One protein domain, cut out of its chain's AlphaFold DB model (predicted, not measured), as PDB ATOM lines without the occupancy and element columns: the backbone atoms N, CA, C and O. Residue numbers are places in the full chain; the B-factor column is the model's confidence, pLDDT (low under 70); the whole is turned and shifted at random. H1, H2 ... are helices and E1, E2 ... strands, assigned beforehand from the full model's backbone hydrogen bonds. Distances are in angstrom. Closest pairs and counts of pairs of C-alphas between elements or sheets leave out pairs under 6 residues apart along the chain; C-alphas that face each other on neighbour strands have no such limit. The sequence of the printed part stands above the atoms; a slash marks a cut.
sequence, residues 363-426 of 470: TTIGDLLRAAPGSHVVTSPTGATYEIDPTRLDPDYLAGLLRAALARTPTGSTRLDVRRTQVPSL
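AT A GLANCE: This is residues 363 to 426 of the 470 residues of a protein of Nocardia sp. NRRL S-836 (UniProt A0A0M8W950). A long helix, H2, runs past a small hairpin, E1 and E2, and a short helix, H1; strand E3 lies near H1, and residues 409 to 415 stick out at one end. The 64 printed residues, under half in named elements, include H1, E1, E2, H2 and E3 in that order, a mixed class with an antiparallel sheet E1 - E2. The whole is compact, radius of gyration of the C-alphas 11.7 A, and spans 37 by 23 by 16 A.

HOW THE PARTS SIT: H1, residues 365 to 370, and H2, residues 395 to 407, are close but not clearly touching, the closest C-alphas, Ile 365 and Leu 401, being 7.9 A apart. They run opposite ways at 37 degrees, only just a steep tilt. In both, every O i to N i+4 pair is within hydrogen-bond range. E1, residues 376 to 379, and E2, residues 385 to 388, form a hairpin; N 378 and O 386 are within hydrogen-bond range at 2.8 A. The closest C-alphas of E1 and H2, Val 378 and Pro 395, are 6.4 A apart. E3, residues 422 to 424, pairs with no named strand.

IN THESE COORDINATES: H1 begins at C-alpha 365 (-15.789, -33.562, 1.209), H2 measures 18.6 A, and E3 ends at C-alpha 424 (-7.082, -30.700, 1.107).

THE WHOLE: The printed part has no cut. The link H2 to E3 is long; residues 409 to 416 have pLDDT under 70.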
ATOM      1  N   THR A 363      -8.667 -34.321  -1.854       95.94
ATOM      2  CA  THR A 363      -9.749 -35.303  -1.733       95.94
ATOM      3  C   THR A 363     -11.092 -34.595  -1.930       95.94
ATOM      4  O   THR A 363     -11.114 -33.422  -2.302       95.94
ATOM      5  N   THR A 364     -12.219 -35.270  -1.711       96.44
ATOM      6  CA  THR A 364     -13.545 -34.638  -1.710       96.44
ATOM      7  C   THR A 364     -14.137 -34.579  -0.306       96.44
ATOM      8  O   THR A 364     -13.835 -35.418   0.543       96.44
ATOM      9  N   ILE A 365     -15.031 -33.616  -0.056       94.94
ATOM     10  CA  ILE A 365     -15.789 -33.562   1.209       94.94
ATOM     11  C   ILE A 365     -16.541 -34.886   1.440       94.94
ATOM     12  O   ILE A 365     -16.576 -35.399   2.556       94.94
ATOM     13  N   GLY A 366     -17.104 -35.480   0.384       95.31
ATOM     14  CA  GLY A 366     -17.780 -36.776   0.455       95.31
ATOM     15  C   GLY A 366     -16.864 -37.926   0.881       95.31
ATOM     16  O   GLY A 366     -17.298 -38.792   1.641       95.31
ATOM     17  N   ASP A 367     -15.607 -37.932   0.433       96.88
ATOM     18  CA  ASP A 367     -14.611 -38.925   0.853       96.88
ATOM     19  C   ASP A 367     -14.201 -38.742   2.314       96.88
ATOM     20  O   ASP A 367     -14.149 -39.730   3.045       96.88
ATOM     21  N   LEU A 368     -13.996 -37.498   2.767       95.81
ATOM     22  CA  LEU A 368     -13.703 -37.202   4.175       95.81
ATOM     23  C   LEU A 368     -14.820 -37.695   5.104       95.81
ATOM     24  O   LEU A 368     -14.543 -38.354   6.102       95.81
ATOM     25  N   LEU A 369     -16.080 -37.433   4.747       96.12
ATOM     26  CA  LEU A 369     -17.246 -37.885   5.514       96.12
ATOM     27  C   LEU A 369     -17.337 -39.415   5.569       96.12
ATOM     28  O   LEU A 369     -17.541 -39.987   6.638       96.12
ATOM     29  N   ARG A 370     -17.139 -40.099   4.434       96.12
ATOM     30  CA  ARG A 370     -17.102 -41.574   4.392       96.12
ATOM     31  C   ARG A 370     -15.963 -42.153   5.228       96.12
ATOM     32  O   ARG A 370     -16.114 -43.235   5.789       96.12
ATOM     33  N   ALA A 371     -14.833 -41.457   5.293       93.62
ATOM     34  CA  ALA A 371     -13.650 -41.884   6.026       93.62
ATOM     35  C   ALA A 371     -13.714 -41.595   7.534       93.62
ATOM     36  O   ALA A 371     -12.804 -42.017   8.247       93.62
ATOM     37  N   ALA A 372     -14.750 -40.918   8.036       95.44
ATOM     38  CA  ALA A 372     -14.884 -40.561   9.449       95.44
ATOM     39  C   ALA A 372     -16.335 -40.684   9.959       95.44
ATOM     40  O   ALA A 372     -16.870 -39.702  10.471       95.44
ATOM     41  N   PRO A 373     -16.992 -41.855   9.844       94.75
ATOM     42  CA  PRO A 373     -18.349 -42.031  10.356       94.75
ATOM     43  C   PRO A 373     -18.360 -41.948  11.886       94.75
ATOM     44  O   PRO A 373     -17.569 -42.621  12.546       94.75
ATOM     45  N   GLY A 374     -19.272 -41.159  12.450       94.69
ATOM     46  CA  GLY A 374     -19.448 -41.007  13.896       94.69
ATOM     47  C   GLY A 374     -20.780 -40.336  14.216       94.69
ATOM     48  O   GLY A 374     -21.660 -40.323  13.368       94.69
ATOM     49  N   SER A 375     -20.935 -39.805  15.429       93.50
ATOM     50  CA  SER A 375     -22.188 -39.195  15.910       93.50
ATOM     51  C   SER A 375     -22.080 -37.698  16.219       93.50
ATOM     52  O   SER A 375     -23.058 -37.085  16.643       93.50
ATOM     53  N   HIS A 376     -20.904 -37.086  16.036       96.31
ATOM     54  CA  HIS A 376     -20.735 -35.653  16.259       96.31
ATOM     55  C   HIS A 376     -21.314 -34.873  15.078       96.31
ATOM     56  O   HIS A 376     -20.899 -35.074  13.940       96.31
ATOM     57  N   VAL A 377     -22.264 -33.980  15.349       95.94
ATOM     58  CA  VAL A 377     -22.979 -33.232  14.311       95.94
ATOM     59  C   VAL A 377     -22.254 -31.929  13.984       95.94
ATOM     60  O   VAL A 377     -22.046 -31.091  14.856       95.94
ATOM     61  N   VAL A 378     -21.940 -31.732  12.704       94.44
ATOM     62  CA  VAL A 378     -21.473 -30.466  12.127       94.44
ATOM     63  C   VAL A 378     -22.551 -29.915  11.198       94.44
ATOM     64  O   VAL A 378     -23.039 -30.625  10.318       94.44
ATOM     65  N   THR A 379     -22.912 -28.645  11.367       89.56
ATOM     66  CA  THR A 379     -23.971 -27.989  10.584       89.56
ATOM     67  C   THR A 379     -23.375 -27.019   9.566       89.56
ATOM     68  O   THR A 379     -22.528 -26.193   9.906       89.56
ATOM     69  N   SER A 380     -23.806 -27.103   8.307       85.75
ATOM     70  CA  SER A 380     -23.435 -26.139   7.267       85.75
ATOM     71  C   SER A 380     -24.163 -24.800   7.448       85.75
ATOM     72  O   SER A 380     -25.222 -24.749   8.075       85.75
ATOM     73  N   PRO A 381     -23.692 -23.720   6.796       76.88
ATOM     74  CA  PRO A 381     -24.434 -22.457   6.715       76.88
ATOM     75  C   PRO A 381     -25.867 -22.576   6.165       76.88
ATOM     76  O   PRO A 381     -26.703 -21.728   6.445       76.88
ATOM     77  N   THR A 382     -26.169 -23.624   5.392       77.88
ATOM     78  CA  THR A 382     -27.513 -23.891   4.847       77.88
ATOM     79  C   THR A 382     -28.410 -24.699   5.791       77.88
ATOM     80  O   THR A 382     -29.541 -25.012   5.428       77.88
ATOM     81  N   GLY A 383     -27.920 -25.069   6.978       80.06
ATOM     82  CA  GLY A 383     -28.645 -25.885   7.954       80.06
ATOM     83  C   GLY A 383     -28.559 -27.398   7.721       80.06
ATOM     84  O   GLY A 383     -29.168 -28.157   8.470       80.06
ATOM     85  N   ALA A 384     -27.803 -27.864   6.721       84.69
ATOM     86  CA  ALA A 384     -27.581 -29.293   6.513       84.69
ATOM     87  C   ALA A 384     -26.624 -29.850   7.575       84.69
ATOM     88  O   ALA A 384     -25.601 -29.238   7.881       84.69
ATOM     89  N   THR A 385     -26.938 -31.024   8.117       92.38
ATOM     90  CA  THR A 385     -26.162 -31.671   9.179       92.38
ATOM     91  C   THR A 385     -25.323 -32.825   8.642       92.38
ATOM     92  O   THR A 385     -25.760 -33.584   7.773       92.38
ATOM     93  N   TYR A 386     -24.120 -32.972   9.186       94.00
ATOM     94  CA  TYR A 386     -23.160 -34.015   8.843       94.00
ATOM     95  C   TYR A 386     -22.659 -34.672  10.126       94.00
ATOM     96  O   TYR A 386     -22.196 -33.979  11.025       94.00
ATOM     97  N   GLU A 387     -22.752 -35.995  10.210       96.50
ATOM     98  CA  GLU A 387     -22.312 -36.761  11.377       96.50
ATOM     99  C   GLU A 387     -20.909 -37.322  11.148       96.50
ATOM    100  O   GLU A 387     -20.653 -37.962  10.124       96.50
ATOM    101  N   ILE A 388     -19.997 -37.053  12.085       97.06
ATOM    102  CA  ILE A 388     -18.582 -37.409  11.968       97.06
ATOM    103  C   ILE A 388     -18.001 -37.957  13.276       97.06
ATOM    104  O   ILE A 388     -18.532 -37.731  14.364       97.06
ATOM    105  N   ASP A 389     -16.881 -38.669  13.170       97.12
ATOM    106  CA  ASP A 389     -16.012 -39.010  14.300       97.12
ATOM    107  C   ASP A 389     -14.927 -37.924  14.471       97.12
ATOM    108  O   ASP A 389     -14.029 -37.823  13.626       97.12
ATOM    109  N   PRO A 390     -14.958 -37.129  15.563       96.12
ATOM    110  CA  PRO A 390     -14.012 -36.033  15.792       96.12
ATOM    111  C   PRO A 390     -12.572 -36.511  16.037       96.12
ATOM    112  O   PRO A 390     -11.632 -35.711  16.027       96.12
ATOM    113  N   THR A 391     -12.365 -37.813  16.260       95.69
ATOM    114  CA  THR A 391     -11.029 -38.416  16.352       95.69
ATOM    115  C   THR A 391     -10.423 -38.727  14.981       95.69
ATOM    116  O   THR A 391      -9.238 -39.045  14.902       95.69
ATOM    117  N   ARG A 392     -11.207 -38.614  13.899       95.19
ATOM    118  CA  ARG A 392     -10.797 -38.924  12.518       95.19
ATOM    119  C   ARG A 392     -10.942 -37.740  11.560       95.19
ATOM    120  O   ARG A 392     -10.190 -37.665  10.590       95.19
ATOM    121  N   LEU A 393     -11.872 -36.826  11.831       97.31
ATOM    122  CA  LEU A 393     -12.103 -35.606  11.059       97.31
ATOM    123  C   LEU A 393     -12.364 -34.443  12.013       97.31
ATOM    124  O   LEU A 393     -13.260 -34.512  12.849       97.31
ATOM    125  N   ASP A 394     -11.581 -33.375  11.894       97.75
ATOM    126  CA  ASP A 394     -11.741 -32.202  12.750       97.75
ATOM    127  C   ASP A 394     -13.059 -31.450  12.430       97.75
ATOM    128  O   ASP A 394     -13.300 -31.107  11.264       97.75
ATOM    129  N   PRO A 395     -13.925 -31.180  13.428       96.56
ATOM    130  CA  PRO A 395     -15.206 -30.507  13.203       96.56
ATOM    131  C   PRO A 395     -15.071 -29.086  12.646       96.56
ATOM    132  O   PRO A 395     -15.819 -28.701  11.744       96.56
ATOM    133  N   ASP A 396     -14.105 -28.309  13.145       95.50
ATOM    134  CA  ASP A 396     -13.892 -26.922  12.724       95.50
ATOM    135  C   ASP A 396     -13.325 -26.837  11.308       95.50
ATOM    136  O   ASP A 396     -13.709 -25.945  10.539       95.50
ATOM    137  N   TYR A 397     -12.468 -27.792  10.945       97.38
ATOM    138  CA  TYR A 397     -11.990 -27.992   9.586       97.38
ATOM    139  C   TYR A 397     -13.150 -28.265   8.626       97.38
ATOM    140  O   TYR A 397     -13.307 -27.542   7.640       97.38
ATOM    141  N   LEU A 398     -14.009 -29.247   8.935       96.50
ATOM    142  CA  LEU A 398     -15.173 -29.562   8.102       96.50
ATOM    143  C   LEU A 398     -16.122 -28.361   7.975       96.50
ATOM    144  O   LEU A 398     -16.553 -28.035   6.869       96.50
ATOM    145  N   ALA A 399     -16.418 -27.670   9.078       94.38
ATOM    146  CA  ALA A 399     -17.271 -26.483   9.071       94.38
ATOM    147  C   ALA A 399     -16.697 -25.359   8.185       94.38
ATOM    148  O   ALA A 399     -17.432 -24.717   7.430       94.38
ATOM    149  N   GLY A 400     -15.379 -25.139   8.240       94.19
ATOM    150  CA  GLY A 400     -14.675 -24.188   7.379       94.19
ATOM    151  C   GLY A 400     -14.746 -24.554   5.894       94.19
ATOM    152  O   GLY A 400     -15.074 -23.703   5.064       94.19
ATOM    153  N   LEU A 401     -14.532 -25.831   5.561       95.00
ATOM    154  CA  LEU A 401     -14.643 -26.338   4.190       95.00
ATOM    155  C   LEU A 401     -16.055 -26.178   3.621       95.00
ATOM    156  O   LEU A 401     -16.206 -25.720   2.490       95.00
ATOM    157  N   LEU A 402     -17.086 -26.526   4.396       92.38
ATOM    158  CA  LEU A 402     -18.484 -26.386   3.982       92.38
ATOM    159  C   LEU A 402     -18.834 -24.918   3.697       92.38
ATOM    160  O   LEU A 402     -19.450 -24.631   2.670       92.38
ATOM    161  N   ARG A 403     -18.397 -23.986   4.556       90.19
ATOM    162  CA  ARG A 403     -18.589 -22.538   4.345       90.19
ATOM    163  C   ARG A 403     -17.894 -22.063   3.067       90.19
ATOM    164  O   ARG A 403     -18.529 -21.428   2.230       90.19
ATOM    165  N   ALA A 404     -16.626 -22.428   2.877       90.19
ATOM    166  CA  ALA A 404     -15.856 -22.045   1.693       90.19
ATOM    167  C   ALA A 404     -16.417 -22.651   0.392       90.19
ATOM    168  O   ALA A 404     -16.419 -21.992  -0.646       90.19
ATOM    169  N   ALA A 405     -16.911 -23.891   0.434       88.81
ATOM    170  CA  ALA A 405     -17.515 -24.561  -0.713       88.81
ATOM    171  C   ALA A 405     -18.801 -23.859  -1.172       88.81
ATOM    172  O   ALA A 405     -18.988 -23.640  -2.366       88.81
ATOM    173  N   LEU A 406     -19.659 -23.472  -0.225       83.06
ATOM    174  CA  LEU A 406     -20.931 -22.795  -0.499       83.06
ATOM    175  C   LEU A 406     -20.751 -21.349  -0.986       83.06
ATOM    176  O   LEU A 406     -21.577 -20.852  -1.747       83.06
ATOM    177  N   ALA A 407     -19.655 -20.690  -0.605       77.62
ATOM    178  CA  ALA A 407     -19.335 -19.341  -1.071       77.62
ATOM    179  C   ALA A 407     -18.908 -19.290  -2.555       77.62
ATOM    180  O   ALA A 407     -18.922 -18.225  -3.165       77.62
ATOM    181  N   ARG A 408     -18.539 -20.425  -3.165       72.19
ATOM    182  CA  ARG A 408     -17.995 -20.499  -4.537       72.19
ATOM    183  C   ARG A 408     -19.049 -20.546  -5.653       72.19
ATOM    184  O   ARG A 408     -18.710 -20.908  -6.776       72.19
ATOM    185  N   THR A 409     -20.310 -20.223  -5.380       57.00
ATOM    186  CA  THR A 409     -21.392 -20.395  -6.365       57.00
ATOM    187  C   THR A 409     -21.327 -19.321  -7.466       57.00
ATOM    188  O   THR A 409     -21.475 -18.141  -7.153       57.00
ATOM    189  N   PRO A 410     -21.141 -19.677  -8.755       50.28
ATOM    190  CA  PRO A 410     -21.331 -18.738  -9.854       50.28
ATOM    191  C   PRO A 410     -22.821 -18.431 -10.026       50.28
ATOM    192  O   PRO A 410     -23.676 -19.281  -9.778       50.28
ATOM    193  N   THR A 411     -23.138 -17.240 -10.521       47.81
ATOM    194  CA  THR A 411     -24.464 -16.855 -11.018       47.81
ATOM    195  C   THR A 411     -24.900 -17.788 -12.165       47.81
ATOM    196  O   THR A 411     -24.587 -17.537 -13.326       47.81
ATOM    197  N   GLY A 412     -25.573 -18.901 -11.850       46.53
ATOM    198  CA  GLY A 412     -26.072 -19.892 -12.815       46.53
ATOM    199  C   GLY A 412     -26.793 -21.070 -12.138       46.53
ATOM    200  O   GLY A 412     -26.401 -21.510 -11.064       46.53
ATOM    201  N   SER A 413     -27.872 -21.574 -12.746       44.50
ATOM    202  CA  SER A 413     -28.920 -22.407 -12.118       44.50
ATOM    203  C   SER A 413     -28.596 -23.890 -11.845       44.50
ATOM    204  O   SER A 413     -29.512 -24.714 -11.761       44.50
ATOM    205  N   THR A 414     -27.337 -24.287 -11.660       50.56
ATOM    206  CA  THR A 414     -27.009 -25.681 -11.311       50.56
ATOM    207  C   THR A 414     -26.861 -25.858  -9.799       50.56
ATOM    208  O   THR A 414     -26.049 -25.208  -9.148       50.56
ATOM    209  N   ARG A 415     -27.662 -26.765  -9.216       57.59
ATOM    210  CA  ARG A 415     -27.553 -27.186  -7.806       57.59
ATOM    211  C   ARG A 415     -26.120 -27.662  -7.525       57.59
ATOM    212  O   ARG A 415     -25.720 -28.713  -8.021       57.59
ATOM    213  N   LEU A 416     -25.358 -26.892  -6.747       67.56
ATOM    214  CA  LEU A 416     -23.997 -27.233  -6.334       67.56
ATOM    215  C   LEU A 416     -24.009 -28.499  -5.457       67.56
ATOM    216  O   LEU A 416     -24.616 -28.510  -4.387       67.56
ATOM    217  N   ASP A 417     -23.306 -29.551  -5.882       80.00
ATOM    218  CA  ASP A 417     -23.064 -30.731  -5.045       80.00
ATOM    219  C   ASP A 417     -21.821 -30.513  -4.169       80.00
ATOM    220  O   ASP A 417     -20.688 -30.793  -4.567       80.00
ATOM    221  N   VAL A 418     -22.054 -30.021  -2.949       86.19
ATOM    222  CA  VAL A 418     -21.015 -29.726  -1.946       86.19
ATOM    223  C   VAL A 418     -20.153 -30.953  -1.623       86.19
ATOM    224  O   VAL A 418     -18.970 -30.819  -1.320       86.19
ATOM    225  N   ARG A 419     -20.688 -32.181  -1.725       89.50
ATOM    226  CA  ARG A 419     -19.908 -33.395  -1.419       89.50
ATOM    227  C   ARG A 419     -18.811 -33.659  -2.448       89.50
ATOM    228  O   ARG A 419     -17.838 -34.330  -2.119       89.50
ATOM    229  N   ARG A 420     -18.938 -33.131  -3.668       90.12
ATOM    230  CA  ARG A 420     -17.942 -33.281  -4.743       90.12
ATOM    231  C   ARG A 420     -16.868 -32.198  -4.729       90.12
ATOM    232  O   ARG A 420     -15.942 -32.269  -5.535       90.12
ATOM    233  N   THR A 421     -16.970 -31.205  -3.846       91.44
ATOM    234  CA  THR A 421     -15.970 -30.142  -3.736       91.44
ATOM    235  C   THR A 421     -14.613 -30.729  -3.364       91.44
ATOM    236  O   THR A 421     -14.498 -31.458  -2.375       91.44
ATOM    237  N   GLN A 422     -13.588 -30.404  -4.161       93.81
ATOM    238  CA  GLN A 422     -12.218 -30.797  -3.859       93.81
ATOM    239  C   GLN A 422     -11.640 -29.954  -2.725       93.81
ATOM    240  O   GLN A 422     -11.707 -28.723  -2.752       93.81
ATOM    241  N   VAL A 423     -11.057 -30.634  -1.743       94.38
ATOM    242  CA  VAL A 423     -10.522 -30.060  -0.506       94.38
ATOM    243  C   VAL A 423      -9.200 -30.735  -0.128       94.38
ATOM    244  O   VAL A 423      -8.968 -31.871  -0.544       94.38
ATOM    245  N   PRO A 424      -8.320 -30.081   0.646       95.19
ATOM    246  CA  PRO A 424      -7.082 -30.700   1.107       95.19
ATOM    247  C   PRO A 424      -7.323 -31.981   1.924       95.19
ATOM    248  O   PRO A 424      -8.160 -32.020   2.829       95.19
ATOM    249  N   SER A 425      -6.562 -33.027   1.618       95.12
ATOM    250  CA  SER A 425      -6.470 -34.263   2.392       95.12
ATOM    251  C   SER A 425      -5.305 -34.134   3.367       95.12
ATOM    252  O   SER A 425      -4.143 -34.287   2.989       95.12
ATOM    253  N   LEU A 426      -5.618 -33.774   4.611       95.50
ATOM    254  CA  LEU A 426      -4.626 -33.427   5.627       95.50
ATOM    255  C   LEU A 426      -4.668 -34.419   6.798       95.50
ATOM    256  O   LEU A 426      -5.758 -34.874   7.160       95.50
TER     257      LEU A 426